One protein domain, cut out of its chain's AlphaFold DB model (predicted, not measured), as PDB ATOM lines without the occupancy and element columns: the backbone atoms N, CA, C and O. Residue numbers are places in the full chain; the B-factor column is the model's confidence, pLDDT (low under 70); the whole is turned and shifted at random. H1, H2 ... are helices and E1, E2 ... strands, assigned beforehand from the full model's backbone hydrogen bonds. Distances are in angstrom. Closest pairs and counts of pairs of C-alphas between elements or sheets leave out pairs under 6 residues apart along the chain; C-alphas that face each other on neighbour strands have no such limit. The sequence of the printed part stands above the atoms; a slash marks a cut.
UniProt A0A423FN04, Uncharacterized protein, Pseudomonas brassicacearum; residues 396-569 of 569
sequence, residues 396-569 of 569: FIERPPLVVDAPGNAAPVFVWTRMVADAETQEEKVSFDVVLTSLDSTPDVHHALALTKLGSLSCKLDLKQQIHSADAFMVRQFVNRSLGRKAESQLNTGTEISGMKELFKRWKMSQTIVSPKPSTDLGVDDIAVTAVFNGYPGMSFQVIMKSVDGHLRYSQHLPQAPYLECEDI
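This is residues 396 to 569 of the 569 residues of an uncharacterized protein of Pseudomonas brassicacearum (UniProt A0A423FN04). Two strongly twisted antiparallel sheets, E1 to E4 with E9 and E5 to E8, lie face to face as a sandwich with strands at 31 degrees, and a small cluster of three helices, H1 to H3, sits at one end of the rod. The link of the E3 and E4 hairpin lies at the other end. The printed part has 174 residues, with three named helices and nine named strands that follow along the chain as E1 E2 E3 E4 H1 H2 H3 E5 E6 E7 E8 E9; 103 residues are in named elements, and the class is mixed, helices and strands. The whole is only just compact, close to loose, with a radius of gyration of the C-alphas of 18.8 A and spans of 68 by 31 by 24 A.

E1, residues 402 to 404, E2, 413 to 421, E3, 429 to 441, and E4, 449 to 462, form a meander, each strand the antiparallel neighbour of the one before; E9, residues 564 to 568, is E4's other neighbour. N 402 and O 415, 3.0 A, N 414 and O 437, 2.8 A, N 432 and O 459, 2.8 A, and N 460 and O 565, 2.7 A, are within hydrogen-bond range. H1, residues 463 to 468, only grazes this sheet, with residues 463 to 466. H2, residues 473 to 482, is not on it. H3, residues 496 to 508, is on it at a height of 9.7 A, along E3 at 1 degrees on the local plane; H3 is over E3 and only just not over E2, on which 2 of its C-alphas fall. H3 and H1 touch at a steep tilt of 64 degrees, opposite ways, the closest C-alphas being those of Leu 463 and Met 500, 5.5 A. Every O i to N i+4 pair is within hydrogen-bond range in H2 and H3; in H1, 1 of 2. E5, residues 511 to 517, E6, 526 to 532, E7, 541 to 548, and E8, 551 to 558, form a second meander, with N 513 and O 530, 2.9 A, N 529 and O 543, 2.9 A, and N 544 and O 556, 2.9 A, within hydrogen-bond range. Between the sheets, the closest C-alphas of E4 and E8 are those of Leu 454 and His 551, 4.8 A.

E1 begins at C-alpha 402, (-20.067, 13.095, 47.673). E2 is 26.1 A long, E3 and E4 39.3 A each, H3 18.2 A and E7 22.4 A. E9 ends at C-alpha 568, (-30.377, 26.218, 37.938).

The C-alphas of Val 445 and Lys 486, the two farthest apart, are 69.5 A apart. The printed part has no cut, and the link H2 to H3 is long. The mean pLDDT of the printed part is 74.3; 53 residues are under 70, among them 441 to 448 and 515 to 525.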
ATOM      1  N   PHE A 396     -25.902  10.197  36.636       58.44
ATOM      2  CA  PHE A 396     -25.483  10.735  37.945       58.44
ATOM      3  C   PHE A 396     -24.910   9.667  38.879       58.44
ATOM      4  O   PHE A 396     -24.056   9.974  39.708       58.44
ATOM      5  N   ILE A 397     -25.362   8.420  38.730       55.25
ATOM      6  CA  ILE A 397     -24.985   7.294  39.589       55.25
ATOM      7  C   ILE A 397     -23.869   6.438  38.945       55.25
ATOM      8  O   ILE A 397     -23.445   5.444  39.523       55.25
ATOM      9  N   GLU A 398     -23.275   6.867  37.812       53.03
ATOM     10  CA  GLU A 398     -21.939   6.378  37.388       53.03
ATOM     11  C   GLU A 398     -20.855   6.707  38.442       53.03
ATOM     12  O   GLU A 398     -19.737   6.181  38.396       53.03
ATOM     13  N   ARG A 399     -21.155   7.613  39.383       55.22
ATOM     14  CA  ARG A 399     -20.277   8.050  40.470       55.22
ATOM     15  C   ARG A 399     -21.007   7.931  41.812       55.22
ATOM     16  O   ARG A 399     -22.155   8.364  41.897       55.22
ATOM     17  N   PRO A 400     -20.364   7.414  42.878       57.44
ATOM     18  CA  PRO A 400     -20.897   7.554  44.227       57.44
ATOM     19  C   PRO A 400     -21.086   9.041  44.583       57.44
ATOM     20  O   PRO A 400     -20.241   9.860  44.198       57.44
ATOM     21  N   PRO A 401     -22.156   9.411  45.307       64.50
ATOM     22  CA  PRO A 401     -22.370  10.781  45.748       64.50
ATOM     23  C   PRO A 401     -21.264  11.207  46.710       64.50
ATOM     24  O   PRO A 401     -20.805  10.429  47.550       64.50
ATOM     25  N   LEU A 402     -20.883  12.479  46.634       71.06
ATOM     26  CA  LEU A 402     -20.067  13.095  47.673       71.06
ATOM     27  C   LEU A 402     -20.987  13.476  48.830       71.06
ATOM     28  O   LEU A 402     -21.970  14.184  48.615       71.06
ATOM     29  N   VAL A 403     -20.682  13.017  50.043       70.69
ATOM     30  CA  VAL A 403     -21.433  13.416  51.240       70.69
ATOM     31  C   VAL A 403     -20.731  14.582  51.922       70.69
ATOM     32  O   VAL A 403     -19.515  14.563  52.108       70.69
ATOM     33  N   VAL A 404     -21.510  15.595  52.291       69.25
ATOM     34  CA  VAL A 404     -21.048  16.795  52.984       69.25
ATOM     35  C   VAL A 404     -21.805  16.953  54.294       69.25
ATOM     36  O   VAL A 404     -22.981  17.324  54.314       69.25
ATOM     37  N   ASP A 405     -21.082  16.734  55.387       60.94
ATOM     38  CA  ASP A 405     -21.506  17.084  56.740       60.94
ATOM     39  C   ASP A 405     -21.068  18.529  57.029       60.94
ATOM     40  O   ASP A 405     -19.994  18.775  57.580       60.94
ATOM     41  N   ALA A 406     -21.879  19.507  56.618       53.03
ATOM     42  CA  ALA A 406     -21.602  20.911  56.920       53.03
ATOM     43  C   ALA A 406     -21.805  21.199  58.425       53.03
ATOM     44  O   ALA A 406     -22.803  20.742  59.002       53.03
ATOM     45  N   PRO A 407     -20.902  21.951  59.087       45.03
ATOM     46  CA  PRO A 407     -21.143  22.462  60.433       45.03
ATOM     47  C   PRO A 407     -22.400  23.342  60.444       45.03
ATOM     48  O   PRO A 407     -22.570  24.193  59.585       45.03
ATOM     49  N   GLY A 408     -23.311  23.128  61.393       48.56
ATOM     50  CA  GLY A 408     -24.565  23.895  61.474       48.56
ATOM     51  C   GLY A 408     -25.723  23.365  60.617       48.56
ATOM     52  O   GLY A 408     -26.871  23.555  61.015       48.56
ATOM     53  N   ASN A 409     -25.476  22.609  59.538       54.88
ATOM     54  CA  ASN A 409     -26.561  21.866  58.888       54.88
ATOM     55  C   ASN A 409     -27.061  20.751  59.819       54.88
ATOM     56  O   ASN A 409     -26.273  20.004  60.419       54.88
ATOM     57  N   ALA A 410     -28.388  20.615  59.900       58.75
ATOM     58  CA  ALA A 410     -29.023  19.509  60.603       58.75
ATOM     59  C   ALA A 410     -28.716  18.181  59.896       58.75
ATOM     60  O   ALA A 410     -28.125  17.294  60.500       58.75
ATOM     61  N   ALA A 411     -29.078  18.070  58.616       70.81
ATOM     62  CA  ALA A 411     -28.980  16.848  57.825       70.81
ATOM     63  C   ALA A 411     -27.752  16.830  56.883       70.81
ATOM     64  O   ALA A 411     -27.289  17.894  56.455       70.81
ATOM     65  N   PRO A 412     -27.244  15.636  56.517       74.31
ATOM     66  CA  PRO A 412     -26.154  15.495  55.558       74.31
ATOM     67  C   PRO A 412     -26.628  15.876  54.150       74.31
ATOM     68  O   PRO A 412     -27.800  15.679  53.797       74.31
ATOM     69  N   VAL A 413     -25.720  16.401  53.325       76.00
ATOM     70  CA  VAL A 413     -26.000  16.739  51.921       76.00
ATOM     71  C   VAL A 413     -25.254  15.786  50.997       76.00
ATOM     72  O   VAL A 413     -24.029  15.700  51.031       76.00
ATOM     73  N   PHE A 414     -25.997  15.091  50.144       79.19
ATOM     74  CA  PHE A 414     -25.484  14.240  49.077       79.19
ATOM     75  C   PHE A 414     -25.393  15.065  47.797       79.19
ATOM     76  O   PHE A 414     -26.389  15.641  47.352       79.19
ATOM     77  N   VAL A 415     -24.204  15.108  47.200       77.25
ATOM     78  CA  VAL A 415     -23.928  15.824  45.956       77.25
ATOM     79  C   VAL A 415     -23.620  14.823  44.852       77.25
ATOM     80  O   VAL A 415     -22.582  14.156  44.844       77.25
ATOM     81  N   TRP A 416     -24.549  14.741  43.909       80.94
ATOM     82  CA  TRP A 416     -24.499  13.894  42.726       80.94
ATOM     83  C   TRP A 416     -23.917  14.720  41.580       80.94
ATOM     84  O   TRP A 416     -24.370  15.842  41.357       80.94
ATOM     85  N   THR A 417     -22.927  14.198  40.847       78.12
ATOM     86  CA  THR A 417     -22.336  14.923  39.703       78.12
ATOM     87  C   THR A 417     -22.121  14.035  38.491       78.12
ATOM     88  O   THR A 417     -21.658  12.902  38.625       78.12
ATOM     89  N   ARG A 418     -22.393  14.578  37.301       80.31
ATOM     90  CA  ARG A 418     -22.134  13.917  36.013       80.31
ATOM     91  C   ARG A 418     -21.485  14.869  35.010       80.31
ATOM     92  O   ARG A 418     -21.576  16.085  35.133       80.31
ATOM     93  N   MET A 419     -20.840  14.280  34.005       79.88
ATOM     94  CA  MET A 419     -20.310  14.975  32.830       79.88
ATOM     95  C   MET A 419     -20.989  14.403  31.587       79.88
ATOM     96  O   MET A 419     -20.667  13.285  31.180       79.88
ATOM     97  N   VAL A 420     -21.910  15.162  31.002       78.62
ATOM     98  CA  VAL A 420     -22.701  14.767  29.828       78.62
ATOM     99  C   VAL A 420     -22.114  15.419  28.579       78.62
ATOM    100  O   VAL A 420     -21.758  16.594  28.609       78.62
ATOM    101  N   ALA A 421     -22.004  14.676  27.478       76.00
ATOM    102  CA  ALA A 421     -21.720  15.267  26.173       76.00
ATOM    103  C   ALA A 421     -23.025  15.712  25.513       76.00
ATOM    104  O   ALA A 421     -23.998  14.958  25.502       76.00
ATOM    105  N   ASP A 422     -23.033  16.906  24.932       72.56
ATOM    106  CA  ASP A 422     -24.151  17.355  24.115       72.56
ATOM    107  C   ASP A 422     -24.167  16.564  22.794       72.56
ATOM    108  O   ASP A 422     -23.241  16.621  21.975       72.56
ATOM    109  N   ALA A 423     -25.228  15.773  22.623       63.69
ATOM    110  CA  ALA A 423     -25.419  14.895  21.477       63.69
ATOM    111  C   ALA A 423     -25.726  15.664  20.181       63.69
ATOM    112  O   ALA A 423     -25.453  15.148  19.095       63.69
ATOM    113  N   GLU A 424     -26.265  16.885  20.270       64.75
ATOM    114  CA  GLU A 424     -26.596  17.707  19.102       64.75
ATOM    115  C   GLU A 424     -25.354  18.412  18.536       64.75
ATOM    116  O   GLU A 424     -25.242  18.593  17.322       64.75
ATOM    117  N   THR A 425     -24.379  18.750  19.388       61.53
ATOM    118  CA  THR A 425     -23.178  19.514  19.000       61.53
ATOM    119  C   THR A 425     -21.931  18.666  18.721       61.53
ATOM    120  O   THR A 425     -20.835  19.209  18.623       61.53
ATOM    121  N   GLN A 426     -22.059  17.345  18.543       63.66
ATOM    122  CA  GLN A 426     -20.932  16.431  18.250       63.66
ATOM    123  C   GLN A 426     -19.758  16.532  19.249       63.66
ATOM    124  O   GLN A 426     -18.594  16.504  18.844       63.66
ATOM    125  N   GLU A 427     -20.049  16.634  20.550       66.62
ATOM    126  CA  GLU A 427     -19.047  16.849  21.615       66.62
ATOM    127  C   GLU A 427     -18.362  18.242  21.594       66.62
ATOM    128  O   GLU A 427     -17.396  18.443  22.330       66.62
ATOM    129  N   GLU A 428     -18.830  19.235  20.811       82.75
ATOM    130  CA  GLU A 428     -18.333  20.626  20.931       82.75
ATOM    131  C   GLU A 428     -18.736  21.268  22.270       82.75
ATOM    132  O   GLU A 428     -18.000  22.111  22.791       82.75
ATOM    133  N   LYS A 429     -19.869  20.848  22.854       87.12
ATOM    134  CA  LYS A 429     -20.322  21.258  24.190       87.12
ATOM    135  C   LYS A 429     -20.484  20.066  25.126       87.12
ATOM    136  O   LYS A 429     -20.822  18.956  24.711       87.12
ATOM    137  N   VAL A 430     -20.237  20.302  26.411       89.50
ATOM    138  CA  VAL A 430     -20.414  19.306  27.478       89.50
ATOM    139  C   VAL A 430     -20.992  19.975  28.722       89.50
ATOM    140  O   VAL A 430     -20.655  21.120  29.007       89.50
ATOM    141  N   SER A 431     -21.829  19.274  29.478       89.69
ATOM    142  CA  SER A 431     -22.434  19.793  30.708       89.69
ATOM    143  C   SER A 431     -21.862  19.092  31.934       89.69
ATOM    144  O   SER A 431     -21.837  17.861  31.998       89.69
ATOM    145  N   PHE A 432     -21.414  19.876  32.912       89.62
ATOM    146  CA  PHE A 432     -21.197  19.425  34.282       89.62
ATOM    147  C   PHE A 432     -22.482  19.680  35.067       89.62
ATOM    148  O   PHE A 432     -22.772  20.824  35.419       89.62
ATOM    149  N   ASP A 433     -23.253  18.627  35.319       89.75
ATOM    150  CA  ASP A 433     -24.506  18.747  36.062       89.75
ATOM    151  C   ASP A 433     -24.304  18.318  37.515       89.75
ATOM    152  O   ASP A 433     -23.573  17.363  37.807       89.75
ATOM    153  N   VAL A 434     -24.995  19.010  38.418       88.25
ATOM    154  CA  VAL A 434     -24.974  18.780  39.863       88.25
ATOM    155  C   VAL A 434     -26.408  18.683  40.372       88.25
ATOM    156  O   VAL A 434     -27.232  19.546  40.082       88.25
ATOM    157  N   VAL A 435     -26.703  17.669  41.181       88.00
ATOM    158  CA  VAL A 435     -27.938  17.590  41.977       88.00
ATOM    159  C   VAL A 435     -27.542  17.484  43.443       88.00
ATOM    160  O   VAL A 435     -26.592  16.777  43.778       88.00
ATOM    161  N   LEU A 436     -28.260  18.182  44.319       85.62
ATOM    162  CA  LEU A 436     -28.050  18.134  45.761       85.62
ATOM    163  C   LEU A 436     -29.322  17.637  46.437       85.62
ATOM    164  O   LEU A 436     -30.406  18.187  46.231       85.62
ATOM    165  N   THR A 437     -29.186  16.608  47.266       84.06
ATOM    166  CA  THR A 437     -30.278  16.052  48.072       84.06
ATOM    167  C   THR A 437     -29.863  15.994  49.534       84.06
ATOM    168  O   THR A 437     -28.699  15.733  49.827       84.06
ATOM    169  N   SER A 438     -30.800  16.174  50.457       81.12
ATOM    170  CA  SER A 438     -30.562  15.984  51.889       81.12
ATOM    171  C   SER A 438     -31.411  14.851  52.441       81.12
ATOM    172  O   SER A 438     -32.488  14.572  51.917       81.12
ATOM    173  N   LEU A 439     -30.902  14.190  53.479       77.94
ATOM    174  CA  LEU A 439     -31.603  13.119  54.170       77.94
ATOM    175  C   LEU A 439     -32.494  13.709  55.264       77.94
ATOM    176  O   LEU A 439     -32.018  14.048  56.350       77.94
ATOM    177  N   ASP A 440     -33.781  13.834  54.969       71.19
ATOM    178  CA  ASP A 440     -34.755  14.302  55.943       71.19
ATOM    179  C   ASP A 440     -35.250  13.143  56.820       71.19
ATOM    180  O   ASP A 440     -35.387  12.002  56.365       71.19
ATOM    181  N   SER A 441     -35.512  13.443  58.090       61.44
ATOM    182  CA  SER A 441     -36.083  12.514  59.062       61.44
ATOM    183  C   SER A 441     -37.372  13.109  59.601       61.44
ATOM    184  O   SER A 441     -37.346  14.032  60.417       61.44
ATOM    185  N   THR A 442     -38.509  12.580  59.146       53.25
ATOM    186  CA  THR A 442     -39.817  13.069  59.586       53.25
ATOM    187  C   THR A 442     -40.028  12.783  61.084       53.25
ATOM    188  O   THR A 442     -39.735  11.671  61.534       53.25
ATOM    189  N   PRO A 443     -40.522  13.748  61.893       42.62
ATOM    190  CA  PRO A 443     -40.544  13.589  63.352       42.62
ATOM    191  C   PRO A 443     -41.566  12.592  63.914       42.62
ATOM    192  O   PRO A 443     -41.555  12.369  65.123       42.62
ATOM    193  N   ASP A 444     -42.474  12.047  63.096       38.31
ATOM    194  CA  ASP A 444     -43.643  11.313  63.590       38.31
ATOM    195  C   ASP A 444     -43.732   9.872  63.058       38.31
ATOM    196  O   ASP A 444     -43.454   9.590  61.895       38.31
ATOM    197  N   VAL A 445     -44.090   8.973  63.976       36.00
ATOM    198  CA  VAL A 445     -44.296   7.512  63.872       36.00
ATOM    199  C   VAL A 445     -43.558   6.765  62.728       36.00
ATOM    200  O   VAL A 445     -44.071   6.618  61.626       36.00
ATOM    201  N   HIS A 446     -42.424   6.132  63.080       44.12
ATOM    202  CA  HIS A 446     -41.609   5.178  62.281       44.12
ATOM    203  C   HIS A 446     -40.423   5.694  61.434       44.12
ATOM    204  O   HIS A 446     -40.020   4.997  60.510       44.12
ATOM    205  N   HIS A 447     -39.739   6.783  61.816       52.19
ATOM    206  CA  HIS A 447     -38.355   7.075  61.361       52.19
ATOM    207  C   HIS A 447     -38.128   6.954  59.834       52.19
ATOM    208  O   HIS A 447     -37.086   6.455  59.394       52.19
ATOM    209  N   ALA A 448     -39.112   7.355  59.026       59.22
ATOM    210  CA  ALA A 448     -39.036   7.227  57.580       59.22
ATOM    211  C   ALA A 448     -38.035   8.257  57.046       59.22
ATOM    212  O   ALA A 448     -38.314   9.455  56.997       59.22
ATOM    213  N   LEU A 449     -36.844   7.775  56.695       70.75
ATOM    214  CA  LEU A 449     -35.814   8.581  56.060       70.75
ATOM    215  C   LEU A 449     -36.183   8.785  54.589       70.75
ATOM    216  O   LEU A 449     -36.529   7.827  53.898       70.75
ATOM    217  N   ALA A 450     -36.085  10.019  54.109       75.69
ATOM    218  CA  ALA A 450     -36.364  10.368  52.719       75.69
ATOM    219  C   ALA A 450     -35.270  11.283  52.163       75.69
ATOM    220  O   ALA A 450     -34.638  12.034  52.905       75.69
ATOM    221  N   LEU A 451     -35.048  11.238  50.847       79.69
ATOM    222  CA  LEU A 451     -34.185  12.203  50.169       79.69
ATOM    223  C   LEU A 451     -35.016  13.362  49.622       79.69
ATOM    224  O   LEU A 451     -35.820  13.186  48.709       79.69
ATOM    225  N   THR A 452     -34.763  14.558  50.141       80.81
ATOM    226  CA  THR A 452     -35.372  15.806  49.671       80.81
ATOM    227  C   THR A 452     -34.390  16.530  48.755       80.81
ATOM    228  O   THR A 452     -33.241  16.767  49.132       80.81
ATOM    229  N   LYS A 453     -34.816  16.901  47.541       85.06
ATOM    230  CA  LYS A 453     -34.002  17.688  46.600       85.06
ATOM    231  C   LYS A 453     -33.829  19.119  47.127       85.06
ATOM    232  O   LYS A 453     -34.802  19.861  47.222       85.06
ATOM    233  N   LEU A 454     -32.590  19.509  47.426       83.62
ATOM    234  CA  LEU A 454     -32.248  20.874  47.837       83.62
ATOM    235  C   LEU A 454     -32.128  21.812  46.634       83.62
ATOM    236  O   LEU A 454     -32.552  22.962  46.713       83.62
ATOM    237  N   GLY A 455     -31.557  21.323  45.531       86.19
ATOM    238  CA  GLY A 455     -31.315  22.106  44.322       86.19
ATOM    239  C   GLY A 455     -30.621  21.302  43.226       86.19
ATOM    240  O   GLY A 455     -30.202  20.160  43.443       86.19
ATOM    241  N   SER A 456     -30.506  21.893  42.041       89.81
ATOM    242  CA  SER A 456     -29.735  21.339  40.927       89.81
ATOM    243  C   SER A 456     -29.309  22.410  39.942       89.81
ATOM    244  O   SER A 456     -29.928  23.463  39.840       89.81
ATOM    245  N   LEU A 457     -28.231  22.108  39.232       91.31
ATOM    246  CA  LEU A 457     -27.463  23.032  38.420       91.31
ATOM    247  C   LEU A 457     -26.946  22.307  37.170       91.31
ATOM    248  O   LEU A 457     -26.477  21.172  37.278       91.31
ATOM    249  N   SER A 458     -26.935  22.986  36.025       91.88
ATOM    250  CA  SER A 458     -26.128  22.601  34.861       91.88
ATOM    251  C   SER A 458     -25.082  23.672  34.569       91.88
ATOM    252  O   SER A 458     -25.408  24.854  34.508       91.88
ATOM    253  N   CYS A 459     -23.831  23.260  34.368       93.44
ATOM    254  CA  CYS A 459     -22.743  24.110  33.888       93.44
ATOM    255  C   CYS A 459     -22.274  23.645  32.508       93.44
ATOM    256  O   CYS A 459     -21.547  22.657  32.381       93.44
ATOM    257  N   LYS A 460     -22.675  24.376  31.470       93.19
ATOM    258  CA  LYS A 460     -22.318  24.143  30.070       93.19
ATOM    259  C   LYS A 460     -20.917  24.685  29.791       93.19
ATOM    260  O   LYS A 460     -20.630  25.858  30.022       93.19
ATOM    261  N   LEU A 461     -20.056  23.817  29.274       92.75
ATOM    262  CA  LEU A 461     -18.687  24.088  28.850       92.75
ATOM    263  C   LEU A 461     -18.612  24.040  27.321       92.75
ATOM    264  O   LEU A 461     -18.835  22.986  26.719       92.75
ATOM    265  N   ASP A 462     -18.247  25.155  26.695       92.81
ATOM    266  CA  ASP A 462     -17.944  25.208  25.263       92.81
ATOM    267  C   ASP A 462     -16.483  24.784  25.033       92.81
ATOM    268  O   ASP A 462     -15.537  25.534  25.297       92.81
ATOM    269  N   LEU A 463     -16.271  23.545  24.575       91.62
ATOM    270  CA  LEU A 463     -14.929  22.979  24.411       91.62
ATOM    271  C   LEU A 463     -14.168  23.607  23.244       91.62
ATOM    272  O   LEU A 463     -12.935  23.648  23.264       91.62
ATOM    273  N   LYS A 464     -14.890  24.130  22.253       89.56
ATOM    274  CA  LYS A 464     -14.339  24.827  21.089       89.56
ATOM    275  C   LYS A 464     -13.755  26.172  21.504       89.56
ATOM    276  O   LYS A 464     -12.607  26.481  21.199       89.56
ATOM    277  N   GLN A 465     -14.482  26.947  22.297       90.94
ATOM    278  CA  GLN A 465     -13.975  28.180  22.884       90.94
ATOM    279  C   GLN A 465     -12.881  27.897  23.925       90.94
ATOM    280  O   GLN A 465     -11.840  28.565  23.937       90.94
ATOM    281  N   GLN A 466     -13.053  26.862  24.754       90.75
ATOM    282  CA  GLN A 466     -12.067  26.477  25.760       90.75
ATOM    283  C   GLN A 466     -10.732  26.036  25.138       90.75
ATOM    284  O   GLN A 466      -9.685  26.444  25.646       90.75
ATOM    285  N   ILE A 467     -10.708  25.285  24.024       90.06
ATOM    286  CA  ILE A 467      -9.441  24.861  23.395       90.06
ATOM    287  C   ILE A 467      -8.642  26.034  22.816       90.06
ATOM    288  O   ILE A 467      -7.426  25.910  22.668       90.06
ATOM    289  N   HIS A 468      -9.266  27.190  22.567       88.44
ATOM    290  CA  HIS A 468      -8.585  28.427  22.161       88.44
ATOM    291  C   HIS A 468      -8.230  29.367  23.332       88.44
ATOM    292  O   HIS A 468      -7.455  30.304  23.135       88.44
ATOM    293  N   SER A 469      -8.712  29.103  24.552       86.50
ATOM    294  CA  SER A 469      -8.382  29.885  25.757       86.50
ATOM    295  C   SER A 469      -6.875  29.914  26.069       86.50
ATOM    296  O   SER A 469      -6.105  29.040  25.650       86.50
ATOM    297  N   ALA A 470      -6.427  30.894  26.859       82.75
ATOM    298  CA  ALA A 470      -5.044  30.929  27.339       82.75
ATOM    299  C   ALA A 470      -4.690  29.669  28.156       82.75
ATOM    300  O   ALA A 470      -3.617  29.091  27.967       82.75
ATOM    301  N   ASP A 471      -5.621  29.202  28.990       77.88
ATOM    302  CA  ASP A 471      -5.395  28.151  29.987       77.88
ATOM    303  C   ASP A 471      -5.218  26.758  29.355       77.88
ATOM    304  O   ASP A 471      -4.394  25.961  29.810       77.88
ATOM    305  N   ALA A 472      -5.876  26.491  28.219       83.69
ATOM    306  CA  ALA A 472      -5.740  25.230  27.480       83.69
ATOM    307  C   ALA A 472      -4.393  25.051  26.732       83.69
ATOM    308  O   ALA A 472      -4.215  24.073  25.999       83.69
ATOM    309  N   PHE A 473      -3.408  25.940  26.927       82.56
ATOM    310  CA  PHE A 473      -2.066  25.858  26.322       82.56
ATOM    311  C   PHE A 473      -1.409  24.477  26.477       82.56
ATOM    312  O   PHE A 473      -0.881  23.925  25.508       82.56
ATOM    313  N   MET A 474      -1.466  23.893  27.676       74.81
ATOM    314  CA  MET A 474      -0.847  22.590  27.940       74.81
ATOM    315  C   MET A 474      -1.562  21.443  27.214       74.81
ATOM    316  O   MET A 474      -0.905  20.506  26.761       74.81
ATOM    317  N   VAL A 475      -2.886  21.540  27.041       77.81
ATOM    318  CA  VAL A 475      -3.679  20.574  26.266       77.81
ATOM    319  C   VAL A 475      -3.302  20.661  24.786       77.81
ATOM    320  O   VAL A 475      -3.021  19.635  24.171       77.81
ATOM    321  N   ARG A 476      -3.170  21.874  24.227       84.44
ATOM    322  CA  ARG A 476      -2.698  22.071  22.842       84.44
ATOM    323  C   ARG A 476      -1.298  21.490  22.618       84.44
ATOM    324  O   ARG A 476      -1.086  20.759  21.651       84.44
ATOM    325  N   GLN A 477      -0.361  21.725  23.543       77.25
ATOM    326  CA  GLN A 477       0.972  21.110  23.480       77.25
ATOM    327  C   GLN A 477       0.930  19.578  23.562       77.25
ATOM    328  O   GLN A 477       1.694  18.916  22.856       77.25
ATOM    329  N   PHE A 478       0.073  19.007  24.415       74.12
ATOM    330  CA  PHE A 478      -0.093  17.558  24.540       74.12
ATOM    331  C   PHE A 478      -0.611  16.937  23.236       74.12
ATOM    332  O   PHE A 478       0.009  16.008  22.720       74.12
ATOM    333  N   VAL A 479      -1.673  17.507  22.658       74.31
ATOM    334  CA  VAL A 479      -2.279  17.052  21.396       74.31
ATOM    335  C   VAL A 479      -1.269  17.111  20.247       74.31
ATOM    336  O   VAL A 479      -1.107  16.136  19.512       74.31
ATOM    337  N   ASN A 480      -0.512  18.207  20.127       71.19
ATOM    338  CA  ASN A 480       0.544  18.310  19.118       71.19
ATOM    339  C   ASN A 480       1.623  17.223  19.294       71.19
ATOM    340  O   ASN A 480       1.989  16.564  18.319       71.19
ATOM    341  N   ARG A 481       2.079  16.960  20.530       68.50
ATOM    342  CA  ARG A 481       3.047  15.882  20.812       68.50
ATOM    343  C   ARG A 481       2.499  14.494  20.481       68.50
ATOM    344  O   ARG A 481       3.235  13.696  19.909       68.50
ATOM    345  N   SER A 482       1.230  14.205  20.790       66.00
ATOM    346  CA  SER A 482       0.610  12.907  20.462       66.00
ATOM    347  C   SER A 482       0.481  12.655  18.958       66.00
ATOM    348  O   SER A 482       0.353  11.513  18.539       66.00
ATOM    349  N   LEU A 483       0.556  13.711  18.142       69.69
ATOM    350  CA  LEU A 483       0.561  13.644  16.678       69.69
ATOM    351  C   LEU A 483       1.985  13.678  16.084       69.69
ATOM    352  O   LEU A 483       2.149  13.973  14.900       69.69
ATOM    353  N   GLY A 484       3.019  13.434  16.898       65.12
ATOM    354  CA  GLY A 484       4.426  13.443  16.477       65.12
ATOM    355  C   GLY A 484       4.992  14.836  16.166       65.12
ATOM    356  O   GLY A 484       6.059  14.945  15.562       65.12
ATOM    357  N   ARG A 485       4.292  15.914  16.547       67.81
ATOM    358  CA  ARG A 485       4.683  17.303  16.251       67.81
ATOM    359  C   ARG A 485       5.435  17.940  17.420       67.81
ATOM    360  O   ARG A 485       5.457  17.433  18.544       67.81
ATOM    361  N   LYS A 486       6.051  19.095  17.156       70.62
ATOM    362  CA  LYS A 486       6.658  19.934  18.199       70.62
ATOM    363  C   LYS A 486       5.585  20.446  19.163       70.62
ATOM    364  O   LYS A 486       4.406  20.508  18.831       70.62
ATOM    365  N   ALA A 487       6.003  20.826  20.369       66.12
ATOM    366  CA  ALA A 487       5.126  21.329  21.427       66.12
ATOM    367  C   ALA A 487       4.661  22.778  21.156       66.12
ATOM    368  O   ALA A 487       4.998  23.705  21.891       66.12
ATOM    369  N   GLU A 488       3.930  22.976  20.065       73.38
ATOM    370  CA  GLU A 488       3.458  24.282  19.606       73.38
ATOM    371  C   GLU A 488       2.252  24.766  20.424       73.38
ATOM    372  O   GLU A 488       1.475  23.971  20.959       73.38
ATOM    373  N   SER A 489       2.134  26.091  20.554       70.31
ATOM    374  CA  SER A 489       1.145  26.778  21.397       70.31
ATOM    375  C   SER A 489      -0.249  26.874  20.775       70.31
ATOM    376  O   SER A 489      -1.198  27.238  21.472       70.31
ATOM    377  N   GLN A 490      -0.375  26.559  19.486       80.00
ATOM    378  CA  GLN A 490      -1.614  26.546  18.712       80.00
ATOM    379  C   GLN A 490      -1.839  25.159  18.103       80.00
ATOM    380  O   GLN A 490      -0.901  24.376  17.949       80.00
ATOM    381  N   LEU A 491      -3.092  24.853  17.775       78.88
ATOM    382  CA  LEU A 491      -3.447  23.675  16.990       78.88
ATOM    383  C   LEU A 491      -3.463  24.054  15.510       78.88
ATOM    384  O   LEU A 491      -3.912  25.140  15.152       78.88
ATOM    385  N   ASN A 492      -3.000  23.149  14.650       70.19
ATOM    386  CA  ASN A 492      -3.140  23.330  13.207       70.19
ATOM    387  C   ASN A 492      -4.582  23.035  12.778       70.19
ATOM    388  O   ASN A 492      -5.270  22.218  13.402       70.19
ATOM    389  N   THR A 493      -5.001  23.633  11.663       66.19
ATOM    390  CA  THR A 493      -6.323  23.428  11.054       66.19
ATOM    391  C   THR A 493      -6.657  21.934  10.958       66.19
ATOM    392  O   THR A 493      -5.846  21.136  10.485       66.19
ATOM    393  N   GLY A 494      -7.832  21.542  11.460       69.25
ATOM    394  CA  GLY A 494      -8.281  20.144  11.493       69.25
ATOM    395  C   GLY A 494      -7.778  19.298  12.675       69.25
ATOM    396  O   GLY A 494      -8.184  18.147  12.791       69.25
ATOM    397  N   THR A 495      -6.944  19.833  13.581       76.62
ATOM    398  CA  THR A 495      -6.582  19.145  14.848       76.62
ATOM    399  C   THR A 495      -7.385  19.603  16.068       76.62
ATOM    400  O   THR A 495      -7.245  19.030  17.147       76.62
ATOM    401  N   GLU A 496      -8.287  20.569  15.889       82.06
ATOM    402  CA  GLU A 496      -9.202  21.081  16.920       82.06
ATOM    403  C   GLU A 496     -10.128  19.989  17.467       82.06
ATOM    404  O   GLU A 496     -10.262  19.878  18.679       82.06
ATOM    405  N   ILE A 497     -10.660  19.105  16.613       82.31
ATOM    406  CA  ILE A 497     -11.494  17.961  17.031       82.31
ATOM    407  C   ILE A 497     -10.730  17.042  17.999       82.31
ATOM    408  O   ILE A 497     -11.275  16.619  19.015       82.31
ATOM    409  N   SER A 498      -9.447  16.768  17.740       79.56
ATOM    410  CA  SER A 498      -8.600  15.998  18.664       79.56
ATOM    411  C   SER A 498      -8.356  16.743  19.981       79.56
ATOM    412  O   SER A 498      -8.260  16.113  21.031       79.56
ATOM    413  N   GLY A 499      -8.283  18.077  19.934       82.12
ATOM    414  CA  GLY A 499      -8.210  18.935  21.116       82.12
ATOM    415  C   GLY A 499      -9.480  18.901  21.961       82.12
ATOM    416  O   GLY A 499      -9.389  18.674  23.164       82.12
ATOM    417  N   MET A 500     -10.653  19.046  21.341       87.31
ATOM    418  CA  MET A 500     -11.951  18.968  22.020       87.31
ATOM    419  C   MET A 500     -12.182  17.581  22.629       87.31
ATOM    420  O   MET A 500     -12.567  17.487  23.789       87.31
ATOM    421  N   LYS A 501     -11.824  16.497  21.926       81.00
ATOM    422  CA  LYS A 501     -11.895  15.132  22.478       81.00
ATOM    423  C   LYS A 501     -10.987  14.921  23.687       81.00
ATOM    424  O   LYS A 501     -11.392  14.276  24.652       81.00
ATOM    425  N   GLU A 502      -9.778  15.480  23.676       79.56
ATOM    426  CA  GLU A 502      -8.883  15.434  24.837       79.56
ATOM    427  C   GLU A 502      -9.402  16.304  26.000       79.56
ATOM    428  O   GLU A 502      -9.293  15.889  27.155       79.56
ATOM    429  N   LEU A 503     -10.020  17.461  25.723       83.62
ATOM    430  CA  LEU A 503     -10.714  18.265  26.738       83.62
ATOM    431  C   LEU A 503     -11.886  17.503  27.358       83.62
ATOM    432  O   LEU A 503     -11.920  17.358  28.578       83.62
ATOM    433  N   PHE A 504     -12.806  16.974  26.546       81.69
ATOM    434  CA  PHE A 504     -13.960  16.206  27.019       81.69
ATOM    435  C   PHE A 504     -13.513  15.027  27.878       81.69
ATOM    436  O   PHE A 504     -13.983  14.852  28.999       81.69
ATOM    437  N   LYS A 505     -12.533  14.256  27.402       71.19
ATOM    438  CA  LYS A 505     -11.960  13.131  28.140       71.19
ATOM    439  C   LYS A 505     -11.372  13.561  29.487       71.19
ATOM    440  O   LYS A 505     -11.556  12.857  30.477       71.19
ATOM    441  N   ARG A 506     -10.688  14.711  29.559       72.25
ATOM    442  CA  ARG A 506     -10.163  15.265  30.821       72.25
ATOM    443  C   ARG A 506     -11.256  15.788  31.747       72.25
ATOM    444  O   ARG A 506     -11.117  15.592  32.950       72.25
ATOM    445  N   TRP A 507     -12.336  16.358  31.214       76.94
ATOM    446  CA  TRP A 507     -13.534  16.704  31.982       76.94
ATOM    447  C   TRP A 507     -14.259  15.459  32.499       76.94
ATOM    448  O   TRP A 507     -14.534  15.376  33.687       76.94
ATOM    449  N   LYS A 508     -14.435  14.396  31.701       71.69
ATOM    450  CA  LYS A 508     -14.944  13.107  32.213       71.69
ATOM    451  C   LYS A 508     -14.008  12.477  33.264       71.69
ATOM    452  O   LYS A 508     -14.454  11.632  34.032       71.69
ATOM    453  N   MET A 509     -12.756  12.928  33.385       60.31
ATOM    454  CA  MET A 509     -11.835  12.572  34.476       60.31
ATOM    455  C   MET A 509     -11.635  13.684  35.529       60.31
ATOM    456  O   MET A 509     -10.716  13.568  36.341       60.31
ATOM    457  N   SER A 510     -12.434  14.758  35.535       65.56
ATOM    458  CA  SER A 510     -12.334  15.813  36.549       65.56
ATOM    459  C   SER A 510     -12.754  15.292  37.922       65.56
ATOM    460  O   SER A 510     -13.681  14.480  38.045       65.56
ATOM    461  N   GLN A 511     -12.079  15.794  38.954       67.31
ATOM    462  CA  GLN A 511     -12.425  15.514  40.344       67.31
ATOM    463  C   GLN A 511     -13.440  16.554  40.815       67.31
ATOM    464  O   GLN A 511     -13.183  17.752  40.710       67.31
ATOM    465  N   THR A 512     -14.572  16.105  41.346       70.31
ATOM    466  CA  THR A 512     -15.486  16.985  42.078       70.31
ATOM    467  C   THR A 512     -14.993  17.089  43.519       70.31
ATOM    468  O   THR A 512     -14.707  16.073  44.148       70.31
ATOM    469  N   ILE A 513     -14.906  18.305  44.050       68.88
ATOM    470  CA  ILE A 513     -14.708  18.569  45.478       68.88
ATOM    471  C   ILE A 513     -15.875  19.428  45.939       68.88
ATOM    472  O   ILE A 513     -16.214  20.400  45.267       68.88
ATOM    473  N   VAL A 514     -16.462  19.109  47.087       70.69
ATOM    474  CA  VAL A 514     -17.482  19.954  47.707       70.69
ATOM    475  C   VAL A 514     -16.978  20.432  49.058       70.69
ATOM    476  O   VAL A 514     -16.388  19.660  49.811       70.69
ATOM    477  N   SER A 515     -17.203  21.705  49.354       67.31
ATOM    478  CA  SER A 515     -16.923  22.302  50.658       67.31
ATOM    479  C   SER A 515     -18.118  23.142  51.107       67.31
ATOM    480  O   SER A 515     -18.604  23.941  50.295       67.31
ATOM    481  N   PRO A 516     -18.556  23.037  52.373       65.25
ATOM    482  CA  PRO A 516     -19.415  24.059  52.951       65.25
ATOM    483  C   PRO A 516     -18.653  25.387  53.002       65.25
ATOM    484  O   PRO A 516     -17.421  25.413  53.081       65.25
ATOM    485  N   LYS A 517     -19.382  26.494  52.945       62.34
ATOM    486  CA  LYS A 517     -18.898  27.849  53.182       62.34
ATOM    487  C   LYS A 517     -19.763  28.441  54.293       62.34
ATOM    488  O   LYS A 517     -20.968  28.553  54.075       62.34
ATOM    489  N   PRO A 518     -19.162  28.843  55.431       54.19
ATOM    490  CA  PRO A 518     -19.893  29.448  56.535       54.19
ATOM    491  C   PRO A 518     -20.762  30.600  56.038       54.19
ATOM    492  O   PRO A 518     -20.238  31.603  55.537       54.19
ATOM    493  N   SER A 519     -22.079  30.443  56.143       51.72
ATOM    494  CA  SER A 519     -23.004  31.537  55.851       51.72
ATOM    495  C   SER A 519     -22.941  32.568  56.979       51.72
ATOM    496  O   SER A 519     -22.875  32.219  58.157       51.72
ATOM    497  N   THR A 520     -22.986  33.858  56.638       49.28
ATOM    498  CA  THR A 520     -23.187  34.923  57.636       49.28
ATOM    499  C   THR A 520     -24.638  35.019  58.112       49.28
ATOM    500  O   THR A 520     -24.891  35.658  59.130       49.28
ATOM    501  N   ASP A 521     -25.572  34.376  57.401       40.59
ATOM    502  CA  ASP A 521     -27.005  34.369  57.692       40.59
ATOM    503  C   ASP A 521     -27.512  32.972  58.098       40.59
ATOM    504  O   ASP A 521     -27.004  31.933  57.673       40.59
ATOM    505  N   LEU A 522     -28.532  32.974  58.956       39.00
ATOM    506  CA  LEU A 522     -28.992  31.849  59.777       39.00
ATOM    507  C   LEU A 522     -29.394  30.575  59.002       39.00
ATOM    508  O   LEU A 522     -30.463  30.515  58.399       39.00
ATOM    509  N   GLY A 523     -28.636  29.492  59.211       47.12
ATOM    510  CA  GLY A 523     -29.203  28.140  59.347       47.12
ATOM    511  C   GLY A 523     -28.825  27.091  58.297       47.12
ATOM    512  O   GLY A 523     -29.024  25.910  58.566       47.12
ATOM    513  N   VAL A 524     -28.274  27.481  57.146       51.09
ATOM    514  CA  VAL A 524     -27.714  26.547  56.153       51.09
ATOM    515  C   VAL A 524     -26.489  27.184  55.508       51.09
ATOM    516  O   VAL A 524     -26.576  28.304  55.005       51.09
ATOM    517  N   ASP A 525     -25.367  26.467  55.504       62.66
ATOM    518  CA  ASP A 525     -24.132  26.920  54.856       62.66
ATOM    519  C   ASP A 525     -24.271  26.975  53.325       62.66
ATOM    520  O   ASP A 525     -24.852  26.081  52.700       62.66
ATOM    521  N   ASP A 526     -23.664  27.995  52.711       73.31
ATOM    522  CA  ASP A 526     -23.468  28.054  51.260       73.31
ATOM    523  C   ASP A 526     -22.647  26.825  50.827       73.31
ATOM    524  O   ASP A 526     -21.669  26.455  51.479       73.31
ATOM    525  N   ILE A 527     -22.977  26.192  49.701       76.31
ATOM    526  CA  ILE A 527     -22.218  25.037  49.201       76.31
ATOM    527  C   ILE A 527     -21.389  25.441  47.987       76.31
ATOM    528  O   ILE A 527     -21.908  25.914  46.977       76.31
ATOM    529  N   ALA A 528     -20.077  25.218  48.072       77.12
ATOM    530  CA  ALA A 528     -19.169  25.382  46.948       77.12
ATOM    531  C   ALA A 528     -18.826  24.024  46.326       77.12
ATOM    532  O   ALA A 528     -18.192  23.180  46.960       77.12
ATOM    533  N   VAL A 529     -19.211  23.836  45.062       79.56
ATOM    534  CA  VAL A 529     -18.907  22.646  44.257       79.56
ATOM    535  C   VAL A 529     -17.812  23.008  43.259       79.56
ATOM    536  O   VAL A 529     -17.986  23.879  42.413       79.56
ATOM    537  N   THR A 530     -16.658  22.362  43.367       77.50
ATOM    538  CA  THR A 530     -15.469  22.630  42.549       77.50
ATOM    539  C   THR A 530     -15.207  21.465  41.604       77.50
ATOM    540  O   THR A 530     -14.957  20.350  42.058       77.50
ATOM    541  N   ALA A 531     -15.193  21.728  40.299       79.69
ATOM    542  CA  ALA A 531     -14.770  20.778  39.278       79.69
ATOM    543  C   ALA A 531     -13.281  21.003  38.960       79.69
ATOM    544  O   ALA A 531     -12.908  21.917  38.220       79.69
ATOM    545  N   VAL A 532     -12.408  20.178  39.546       74.44
ATOM    546  CA  VAL A 532     -10.953  20.254  39.361       74.44
ATOM    547  C   VAL A 532     -10.551  19.543  38.073       74.44
ATOM    548  O   VAL A 532     -10.674  18.321  37.949       74.44
ATOM    549  N   PHE A 533     -10.046  20.308  37.104       75.88
ATOM    550  CA  PHE A 533      -9.721  19.791  35.775       75.88
ATOM    551  C   PHE A 533      -8.494  18.864  35.783       75.88
ATOM    552  O   PHE A 533      -7.434  19.210  36.319       75.88
ATOM    553  N   ASN A 534      -8.603  17.690  35.147       62.00
ATOM    554  CA  ASN A 534      -7.578  16.651  35.253       62.00
ATOM    555  C   ASN A 534      -6.236  17.048  34.602       62.00
ATOM    556  O   ASN A 534      -6.115  17.253  33.387       62.00
ATOM    557  N   GLY A 535      -5.196  17.091  35.438       57.91
ATOM    558  CA  GLY A 535      -3.805  17.355  35.074       57.91
ATOM    559  C   GLY A 535      -3.440  18.839  34.989       57.91
ATOM    560  O   GLY A 535      -2.267  19.171  35.155       57.91
ATOM    561  N   TYR A 536      -4.413  19.736  34.793       69.25
ATOM    562  CA  TYR A 536      -4.175  21.177  34.655       69.25
ATOM    563  C   TYR A 536      -5.182  21.993  35.482       69.25
ATOM    564  O   TYR A 536      -6.124  22.553  34.922       69.25
ATOM    565  N   PRO A 537      -4.979  22.137  36.809       65.44
ATOM    566  CA  PRO A 537      -5.967  22.775  37.680       65.44
ATOM    567  C   PRO A 537      -6.284  24.249  37.360       65.44
ATOM    568  O   PRO A 537      -7.188  24.804  37.970       65.44
ATOM    569  N   GLY A 538      -5.570  24.903  36.435       70.38
ATOM    570  CA  GLY A 538      -5.822  26.289  36.016       70.38
ATOM    571  C   GLY A 538      -7.066  26.445  35.139       70.38
ATOM    572  O   GLY A 538      -7.539  27.556  34.965       70.38
ATOM    573  N   MET A 539      -7.610  25.332  34.636       79.25
ATOM    574  CA  MET A 539      -8.896  25.267  33.932       79.25
ATOM    575  C   MET A 539     -10.043  24.786  34.836       79.25
ATOM    576  O   MET A 539     -11.129  24.504  34.342       79.25
ATOM    577  N   SER A 540      -9.802  24.621  36.141       81.75
ATOM    578  CA  SER A 540     -10.856  24.257  37.095       81.75
ATOM    579  C   SER A 540     -11.844  25.405  37.261       81.75
ATOM    580  O   SER A 540     -11.463  26.567  37.133       81.75
ATOM    581  N   PHE A 541     -13.073  25.090  37.652       86.00
ATOM    582  CA  PHE A 541     -14.036  26.094  38.091       86.00
ATOM    583  C   PHE A 541     -14.697  25.677  39.404       86.00
ATOM    584  O   PHE A 541     -14.718  24.501  39.774       86.00
ATOM    585  N   GLN A 542     -15.226  26.663  40.112       84.25
ATOM    586  CA  GLN A 542     -16.059  26.490  41.290       84.25
ATOM    587  C   GLN A 542     -17.410  27.141  41.047       84.25
ATOM    588  O   GLN A 542     -17.479  28.248  40.521       84.25
ATOM    589  N   VAL A 543     -18.468  26.481  41.491       87.00
ATOM    590  CA  VAL A 543     -19.818  27.027  41.563       87.00
ATOM    591  C   VAL A 543     -20.188  27.210  43.023       87.00
ATOM    592  O   VAL A 543     -19.867  26.363  43.855       87.00
ATOM    593  N   ILE A 544     -20.846  28.321  43.332       83.00
ATOM    594  CA  ILE A 544     -21.359  28.635  44.661       83.00
ATOM    595  C   ILE A 544     -22.882  28.588  44.586       83.00
ATOM    596  O   ILE A 544     -23.499  29.339  43.823       83.00
ATOM    597  N   MET A 545     -23.465  27.700  45.386       83.50
ATOM    598  CA  MET A 545     -24.902  27.559  45.566       83.50
ATOM    599  C   MET A 545     -25.270  28.083  46.950       83.50
ATOM    600  O   MET A 545     -24.719  27.629  47.952       83.50
ATOM    601  N   LYS A 546     -26.173  29.061  46.992       81.56
ATOM    602  CA  LYS A 546     -26.602  29.729  48.219       81.56
ATOM    603  C   LYS A 546     -27.877  29.132  48.764       81.56
ATOM    604  O   LYS A 546     -28.759  28.777  47.982       81.56
ATOM    605  N   SER A 547     -27.998  29.095  50.087       76.81
ATOM    606  CA  SER A 547     -29.276  28.771  50.715       76.81
ATOM    607  C   SER A 547     -30.249  29.943  50.603       76.81
ATOM    608  O   SER A 547     -29.949  31.064  51.010       76.81
ATOM    609  N   VAL A 548     -31.422  29.677  50.035       78.06
ATOM    610  CA  VAL A 548     -32.548  30.604  49.905       78.06
ATOM    611  C   VAL A 548     -33.819  29.820  50.213       78.06
ATOM    612  O   VAL A 548     -34.173  28.898  49.477       78.06
ATOM    613  N   ASP A 549     -34.493  30.164  51.311       73.81
ATOM    614  CA  ASP A 549     -35.731  29.519  51.777       73.81
ATOM    615  C   ASP A 549     -35.629  27.983  51.926       73.81
ATOM    616  O   ASP A 549     -36.570  27.249  51.631       73.81
ATOM    617  N   GLY A 550     -34.464  27.478  52.354       70.56
ATOM    618  CA  GLY A 550     -34.193  26.039  52.504       70.56
ATOM    619  C   GLY A 550     -33.818  25.309  51.207       70.56
ATOM    620  O   GLY A 550     -33.513  24.118  51.243       70.56
ATOM    621  N   HIS A 551     -33.783  26.012  50.072       79.12
ATOM    622  CA  HIS A 551     -33.304  25.497  48.790       79.12
ATOM    623  C   HIS A 551     -31.908  26.028  48.463       79.12
ATOM    624  O   HIS A 551     -31.591  27.180  48.747       79.12
ATOM    625  N   LEU A 552     -31.087  25.214  47.801       80.56
ATOM    626  CA  LEU A 552     -29.780  25.633  47.300       80.56
ATOM    627  C   LEU A 552     -29.912  26.100  45.851       80.56
ATOM    628  O   LEU A 552     -30.242  25.303  44.975       80.56
ATOM    629  N   ARG A 553     -29.644  27.383  45.601       85.88
ATOM    630  CA  ARG A 553     -29.747  28.012  44.274       85.88
ATOM    631  C   ARG A 553     -28.403  28.514  43.787       85.88
ATOM    632  O   ARG A 553     -27.596  29.003  44.578       85.88
ATOM    633  N   TYR A 554     -28.171  28.445  42.485       89.00
ATOM    634  CA  TYR A 554     -27.008  29.031  41.842       89.00
ATOM    635  C   TYR A 554     -26.879  30.525  42.172       89.00
ATOM    636  O   TYR A 554     -27.806  31.310  41.980       89.00
ATOM    637  N   SER A 555     -25.700  30.933  42.651       84.94
ATOM    638  CA  SER A 555     -25.383  32.346  42.882       84.94
ATOM    639  C   SER A 555     -24.325  32.871  41.923       84.94
ATOM    640  O   SER A 555     -24.480  33.975  41.409       84.94
ATOM    641  N   GLN A 556     -23.239  32.125  41.720       84.69
ATOM    642  CA  GLN A 556     -22.154  32.494  40.811       84.69
ATOM    643  C   GLN A 556     -21.220  31.308  40.557       84.69
ATOM    644  O   GLN A 556     -21.141  30.381  41.368       84.69
ATOM    645  N   HIS A 557     -20.458  31.379  39.470       84.06
ATOM    646  CA  HIS A 557     -19.309  30.517  39.220       84.06
ATOM    647  C   HIS A 557     -18.022  31.352  39.105       84.06
ATOM    648  O   HIS A 557     -18.065  32.545  38.801       84.06
ATOM    649  N   LEU A 558     -16.874  30.729  39.375       81.44
ATOM    650  CA  LEU A 558     -15.544  31.342  39.362       81.44
ATOM    651  C   LEU A 558     -14.527  30.383  38.704       81.44
ATOM    652  O   LEU A 558     -14.526  29.199  39.051       81.44
ATOM    653  N   PRO A 559     -13.628  30.853  37.817       81.38
ATOM    654  CA  PRO A 559     -13.576  32.208  37.254       81.38
ATOM    655  C   PRO A 559     -14.789  32.464  36.348       81.38
ATOM    656  O   PRO A 559     -15.418  31.510  35.905       81.38
ATOM    657  N   GLN A 560     -15.086  33.722  36.015       83.31
ATOM    658  CA  GLN A 560     -16.143  34.087  35.055       83.31
ATOM    659  C   GLN A 560     -15.690  33.805  33.608       83.31
ATOM    660  O   GLN A 560     -15.550  34.711  32.783       83.31
ATOM    661  N   ALA A 561     -15.332  32.553  33.330       84.88
ATOM    662  CA  ALA A 561     -14.758  32.139  32.062       84.88
ATOM    663  C   ALA A 561     -15.811  32.223  30.946       84.88
ATOM    664  O   ALA A 561     -16.889  31.654  31.083       84.88
ATOM    665  N   PRO A 562     -15.505  32.838  29.791       86.25
ATOM    666  CA  PRO A 562     -16.497  33.052  28.738       86.25
ATOM    667  C   PRO A 562     -16.893  31.766  27.992       86.25
ATOM    668  O   PRO A 562     -17.723  31.839  27.098       86.25
ATOM    669  N   TYR A 563     -16.273  30.626  28.325       89.06
ATOM    670  CA  TYR A 563     -16.591  29.280  27.831       89.06
ATOM    671  C   TYR A 563     -17.427  28.455  28.830       89.06
ATOM    672  O   TYR A 563     -17.592  27.254  28.621       89.06
ATOM    673  N   LEU A 564     -17.873  29.057  29.940       91.94
ATOM    674  CA  LEU A 564     -18.599  28.408  31.031       91.94
ATOM    675  C   LEU A 564     -19.881  29.192  31.343       91.94
ATOM    676  O   LEU A 564     -19.832  30.348  31.755       91.94
ATOM    677  N   GLU A 565     -21.028  28.544  31.183       93.06
ATOM    678  CA  GLU A 565     -22.344  29.100  31.510       93.06
ATOM    679  C   GLU A 565     -23.035  28.163  32.502       93.06
ATOM    680  O   GLU A 565     -23.125  26.966  32.248       93.06
ATOM    681  N   CYS A 566     -23.505  28.684  33.637       93.12
ATOM    682  CA  CYS A 566     -24.123  27.885  34.695       93.12
ATOM    683  C   CYS A 566     -25.514  28.424  35.045       93.12
ATOM    684  O   CYS A 566     -25.671  29.635  35.212       93.12
ATOM    685  N   GLU A 567     -26.493  27.530  35.183       92.50
ATOM    686  CA  GLU A 567     -27.896  27.843  35.485       92.50
ATOM    687  C   GLU A 567     -28.537  26.769  36.382       92.50
ATOM    688  O   GLU A 567     -28.129  25.605  36.352       92.50
ATOM    689  N   ASP A 568     -29.530  27.162  37.189       89.69
ATOM    690  CA  ASP A 568     -30.377  26.218  37.938       89.69
ATOM    691  C   ASP A 568     -31.252  25.398  36.965       89.69
ATOM    692  O   ASP A 568     -31.746  25.944  35.973       89.69
ATOM    693  N   ILE A 569     -31.473  24.109  37.265       82.50
ATOM    694  CA  ILE A 569     -32.277  23.161  36.451       82.50
ATOM    695  C   ILE A 569     -33.320  22.384  37.262       82.50
ATOM    696  O   ILE A 569     -33.062  22.103  38.457       82.50
TER     697      ILE A 569